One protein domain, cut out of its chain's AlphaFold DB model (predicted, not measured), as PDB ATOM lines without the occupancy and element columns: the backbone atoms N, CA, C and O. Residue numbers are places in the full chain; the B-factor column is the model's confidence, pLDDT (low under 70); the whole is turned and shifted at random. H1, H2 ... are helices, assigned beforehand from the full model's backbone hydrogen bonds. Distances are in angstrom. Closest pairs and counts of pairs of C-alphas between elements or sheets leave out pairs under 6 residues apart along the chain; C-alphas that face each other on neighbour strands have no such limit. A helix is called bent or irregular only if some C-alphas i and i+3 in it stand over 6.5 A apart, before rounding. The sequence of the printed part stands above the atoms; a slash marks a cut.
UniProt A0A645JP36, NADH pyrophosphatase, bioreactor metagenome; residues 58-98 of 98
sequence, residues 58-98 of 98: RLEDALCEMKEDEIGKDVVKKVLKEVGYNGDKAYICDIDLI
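AT A GLANCE: This is residues 58 to 98 of the 98 residues of the protein "NADH pyrophosphatase" of bioreactor metagenome (UniProt A0A645JP36). A lead-in of residues 58 to 69 with no named element lies over the gap between two helices, the longer H1 and the short H2, which folds back beside it after a turn at residues 83 to 87. The two helices are near each other, and part of the lead-in, around Leu 63, fills the space between them. The printed part has 41 residues with two named helices, H1 then H2, and no named strand; its class is all helix, though under half of the residues, 20 of 41, are in named elements. The whole is compact, with a radius of gyration of the C-alphas of 9.5 A and spans of 25 by 19 by 18 A.

HOW THE PARTS SIT: Residues 58 to 69 come first, their C-alphas 3 to 12 A from the mean of all C-alphas. H1, residues 70 to 82, and H2, residues 88 to 94, are near each other: no pair of their C-alphas is within 8 A, but 5 pairs are within 10 A. A tight link of 5 residues joins them. In H1 every O i to N i+4 pair is within hydrogen-bond range; in H2 0 of 3 are, beside 3 of 4 O i to N i+3 pairs. H2 is irregular, with C-alphas 90 and 93 7.3 A apart.

IN THESE COORDINATES: The printed part begins with C-alpha 58 at (194.905, 244.684, 230.479). H1 runs 18.5 A from C-alpha 70 at (191.889, 255.159, 215.055) to C-alpha 82. H2 runs 10.4 A from C-alpha 88 to C-alpha 94 at (185.091, 247.024, 217.807).

THE WHOLE: The two C-alphas farthest apart, those of Val 83 and Ile 98, are 27.5 A apart. The printed part has no cut and ends at Ile 98, the chain's last residue. The mean pLDDT of the printed part is 83.4; the model's confidence is under 70 at residues 94 to 98, of which Asp 94 belongs to H2.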
ATOM      1  N   ARG A  58     194.915 246.079 230.926       92.06
ATOM      2  CA  ARG A  58     194.905 244.684 230.479       92.06
ATOM      3  C   ARG A  58     194.762 244.638 228.963       92.06
ATOM      4  O   ARG A  58     194.009 245.415 228.385       92.06
ATOM      5  N   LEU A  59     195.421 243.673 228.322       91.25
ATOM      6  CA  LEU A  59     195.282 243.466 226.875       91.25
ATOM      7  C   LEU A  59     193.830 243.181 226.458       91.25
ATOM      8  O   LEU A  59     193.436 243.562 225.362       91.25
ATOM      9  N   GLU A  60     193.037 242.553 227.335       90.44
ATOM     10  CA  GLU A  60     191.616 242.262 227.088       90.44
ATOM     11  C   GLU A  60     190.733 243.511 226.995       90.44
ATOM     12  O   GLU A  60     189.679 243.433 226.376       90.44
ATOM     13  N   ASP A  61     191.183 244.647 227.531       90.50
ATOM     14  CA  ASP A  61     190.437 245.910 227.539       90.50
ATOM     15  C   ASP A  61     191.046 246.943 226.569       90.50
ATOM     16  O   ASP A  61     190.486 248.015 226.349       90.50
ATOM     17  N   ALA A  62     192.192 246.631 225.949       89.62
ATOM     18  CA  ALA A  62     193.051 247.618 225.293       89.62
ATOM     19  C   ALA A  62     192.367 248.414 224.167       89.62
ATOM     20  O   ALA A  62     192.564 249.623 224.078       89.62
ATOM     21  N   LEU A  63     191.552 247.774 223.317       90.31
ATOM     22  CA  LEU A  63     190.834 248.494 222.252       90.31
ATOM     23  C   LEU A  63     189.618 249.265 222.786       90.31
ATOM     24  O   LEU A  63     189.258 250.298 222.224       90.31
ATOM     25  N   CYS A  64     189.007 248.805 223.881       87.81
ATOM     26  CA  CYS A  64     187.874 249.476 224.520       87.81
ATOM     27  C   CYS A  64     188.275 250.801 225.185       87.81
ATOM     28  O   CYS A  64     187.469 251.733 225.220       87.81
ATOM     29  N   GLU A  65     189.513 250.902 225.674       86.19
ATOM     30  CA  GLU A  65     190.077 252.131 226.249       86.19
ATOM     31  C   GLU A  65     190.390 253.199 225.180       86.19
ATOM     32  O   GLU A  65     190.517 254.378 225.498       86.19
ATOM     33  N   MET A  66     190.475 252.820 223.899       82.81
ATOM     34  CA  MET A  66     190.909 253.695 222.799       82.81
ATOM     35  C   MET A  66     189.764 254.136 221.878       82.81
ATOM     36  O   MET A  66     189.934 254.178 220.666       82.81
ATOM     37  N   LYS A  67     188.582 254.457 222.418       77.12
ATOM     38  CA  LYS A  67     187.333 254.635 221.638       77.12
ATOM     39  C   LYS A  67     187.434 255.569 220.427       77.12
ATOM     40  O   LYS A  67     186.838 255.262 219.397       77.12
ATOM     41  N   GLU A  68     188.184 256.663 220.536       77.44
ATOM     42  CA  GLU A  68     188.244 257.729 219.522       77.44
ATOM     43  C   GLU A  68     189.567 257.760 218.730       77.44
ATOM     44  O   GLU A  68     189.703 258.545 217.793       77.44
ATOM     45  N   ASP A  69     190.542 256.907 219.072       84.19
ATOM     46  CA  ASP A  69     191.878 256.922 218.459       84.19
ATOM     47  C   ASP A  69     192.056 255.799 217.428       84.19
ATOM     48  O   ASP A  69     192.459 254.679 217.741       84.19
ATOM     49  N   GLU A  70     191.788 256.116 216.162       87.19
ATOM     50  CA  GLU A  70     191.889 255.159 215.055       87.19
ATOM     51  C   GLU A  70     193.327 254.692 214.770       87.19
ATOM     52  O   GLU A  70     193.542 253.526 214.430       87.19
ATOM     53  N   ILE A  71     194.330 255.566 214.938       90.69
ATOM     54  CA  ILE A  71     195.735 255.173 214.743       90.69
ATOM     55  C   ILE A  71     196.190 254.317 215.926       90.69
ATOM     56  O   ILE A  71     196.787 253.260 215.721       90.69
ATOM     57  N   GLY A  72     195.857 254.725 217.153       90.31
ATOM     58  CA  GLY A  72     196.118 253.959 218.369       90.31
ATOM     59  C   GLY A  72     195.523 252.552 218.307       90.31
ATOM     60  O   GLY A  72     196.243 251.574 218.525       90.31
ATOM     61  N   LYS A  73     194.251 252.420 217.904       92.25
ATOM     62  CA  LYS A  73     193.595 251.117 217.697       92.25
ATOM     63  C   LYS A  73     194.342 250.242 216.694       92.25
ATOM     64  O   LYS A  73     194.543 249.058 216.965       92.25
ATOM     65  N   ASP A  74     194.757 250.783 215.547       92.31
ATOM     66  CA  ASP A  74     195.518 250.015 214.550       92.31
ATOM     67  C   ASP A  74     196.852 249.508 215.119       92.31
ATOM     68  O   ASP A  74     197.202 248.334 214.960       92.31
ATOM     69  N   VAL A  75     197.568 250.358 215.860       94.25
ATOM     70  CA  VAL A  75     198.810 249.971 216.539       94.25
ATOM     71  C   VAL A  75     198.554 248.860 217.556       94.25
ATOM     72  O   VAL A  75     199.258 247.850 217.534       94.25
ATOM     73  N   VAL A  76     197.528 248.986 218.401       93.19
ATOM     74  CA  VAL A  76     197.180 247.953 219.390       93.19
ATOM     75  C   VAL A  76     196.787 246.644 218.709       93.19
ATOM     76  O   VAL A  76     197.269 245.589 219.118       93.19
ATOM     77  N   LYS A  77     196.004 246.672 217.623       93.19
ATOM     78  CA  LYS A  77     195.666 245.469 216.834       93.19
ATOM     79  C   LYS A  77     196.923 244.756 216.325       93.19
ATOM     80  O   LYS A  77     197.008 243.526 216.402       93.19
ATOM     81  N   LYS A  78     197.922 245.507 215.849       94.88
ATOM     82  CA  LYS A  78     199.220 244.950 215.435       94.88
ATOM     83  C   LYS A  78     199.983 244.354 216.615       94.88
ATOM     84  O   LYS A  78     200.497 243.248 216.484       94.88
ATOM     85  N   VAL A  79     200.005 245.023 217.770       95.06
ATOM     86  CA  VAL A  79     200.627 244.488 218.994       95.06
ATOM     87  C   VAL A  79     199.968 243.179 219.424       95.06
ATOM     88  O   VAL A  79     200.676 242.202 219.651       95.06
ATOM     89  N   LEU A  80     198.632 243.123 219.488       93.81
ATOM     90  CA  LEU A  80     197.878 241.920 219.865       93.81
ATOM     91  C   LEU A  80     198.213 240.737 218.950       93.81
ATOM     92  O   LEU A  80     198.459 239.629 219.430       93.81
ATOM     93  N   LYS A  81     198.307 240.986 217.640       92.69
ATOM     94  CA  LYS A  81     198.740 239.984 216.660       92.69
ATOM     95  C   LYS A  81     200.179 239.520 216.904       92.69
ATOM     96  O   LYS A  81     200.445 238.323 216.865       92.69
ATOM     97  N   GLU A  82     201.097 240.448 217.155       93.94
ATOM     98  CA  GLU A  82     202.520 240.158 217.377       93.94
ATOM     99  C   GLU A  82     202.785 239.360 218.657       93.94
ATOM    100  O   GLU A  82     203.668 238.503 218.680       93.94
ATOM    101  N   VAL A  83     202.001 239.588 219.713       93.62
ATOM    102  CA  VAL A  83     202.104 238.814 220.961       93.62
ATOM    103  C   VAL A  83     201.286 237.516 220.936       93.62
ATOM    104  O   VAL A  83     201.277 236.790 221.928       93.62
ATOM    105  N   GLY A  84     200.610 237.206 219.823       91.75
ATOM    106  CA  GLY A  84     199.803 235.992 219.669       91.75
ATOM    107  C   GLY A  84     198.574 235.956 220.581       91.75
ATOM    108  O   GLY A  84     198.214 234.894 221.093       91.75
ATOM    109  N   TYR A  85     197.955 237.109 220.837       91.31
ATOM    110  CA  TYR A  85     196.749 237.190 221.654       91.31
ATOM    111  C   TYR A  85     195.554 236.568 220.915       91.31
ATOM    112  O   TYR A  85     195.148 237.051 219.863       91.31
ATOM    113  N   ASN A  86     194.982 235.506 221.490       80.88
ATOM    114  CA  ASN A  86     193.876 234.733 220.903       80.88
ATOM    115  C   ASN A  86     192.518 235.008 221.576       80.88
ATOM    116  O   ASN A  86     191.584 234.231 221.408       80.88
ATOM    117  N   GLY A  87     192.425 236.032 222.430       77.00
ATOM    118  CA  GLY A  87     191.193 236.348 223.148       77.00
ATOM    119  C   GLY A  87     190.277 237.262 222.336       77.00
ATOM    120  O   GLY A  87     190.705 238.309 221.869       77.00
ATOM    121  N   ASP A  88     188.991 236.936 222.255       76.75
ATOM    122  CA  ASP A  88     188.029 237.778 221.525       76.75
ATOM    123  C   ASP A  88     187.631 239.037 222.310       76.75
ATOM    124  O   ASP A  88     187.159 240.016 221.738       76.75
ATOM    125  N   LYS A  89     187.869 239.045 223.631       79.50
ATOM    126  CA  LYS A  89     187.449 240.128 224.534       79.50
ATOM    127  C   LYS A  89     187.964 241.507 224.139       79.50
ATOM    128  O   LYS A  89     187.209 242.469 224.220       79.50
ATOM    129  N   ALA A  90     189.207 241.578 223.657       79.75
ATOM    130  CA  ALA A  90     189.795 242.844 223.228       79.75
ATOM    131  C   ALA A  90     189.011 243.468 222.073       79.75
ATOM    132  O   ALA A  90     188.979 244.681 221.953       79.75
ATOM    133  N   TYR A  91     188.354 242.659 221.245       80.88
ATOM    134  CA  TYR A  91     187.658 243.114 220.049       80.88
ATOM    135  C   TYR A  91     186.182 243.438 220.292       80.88
ATOM    136  O   TYR A  91     185.544 243.952 219.383       80.88
ATOM    137  N   ILE A  92     185.629 243.196 221.491       80.88
ATOM    138  CA  ILE A  92     184.188 243.371 221.764       80.88
ATOM    139  C   ILE A  92     183.718 244.794 221.442       80.88
ATOM    140  O   ILE A  92     182.680 244.968 220.814       80.88
ATOM    141  N   CYS A  93     184.503 245.808 221.804       73.56
ATOM    142  CA  CYS A  93     184.153 247.209 221.549       73.56
ATOM    143  C   CYS A  93     184.346 247.652 220.090       73.56
ATOM    144  O   CYS A  93     184.000 248.777 219.747       73.56
ATOM    145  N   ASP A  94     184.910 246.792 219.243       69.75
ATOM    146  CA  ASP A  94     185.091 247.024 217.807       69.75
ATOM    147  C   ASP A  94     183.936 246.400 216.988       69.75
ATOM    148  O   ASP A  94     183.864 246.589 215.776       69.75
ATOM    149  N   ILE A  95     183.027 245.653 217.640       63.16
ATOM    150  CA  ILE A  95     181.899 244.942 217.009       63.16
ATOM    151  C   ILE A  95     180.685 245.866 216.770       63.16
ATOM    152  O   ILE A  95     179.873 245.583 215.893       63.16
ATOM    153  N   ASP A  96     180.589 247.010 217.456       51.81
ATOM    154  CA  ASP A  96     179.434 247.930 217.392       51.81
ATOM    155  C   ASP A  96     179.437 248.903 216.180       51.81
ATOM    156  O   ASP A  96     178.886 250.000 216.253       51.81
ATOM    157  N   LEU A  97     180.041 248.527 215.045       47.59
ATOM    158  CA  LEU A  97     180.077 249.344 213.812       47.59
ATOM    159  C   LEU A  97     179.346 248.716 212.604       47.59
ATOM    160  O   LEU A  97     179.608 249.110 211.465       47.59
ATOM    161  N   ILE A  98     178.425 247.769 212.829       37.44
ATOM    162  CA  ILE A  98     177.546 247.202 211.781       37.44
ATOM    163  C   ILE A  98     176.139 247.790 211.870       37.44
ATOM    164  O   ILE A  98     175.551 247.748 212.973       37.44
TER     165      ILE A  98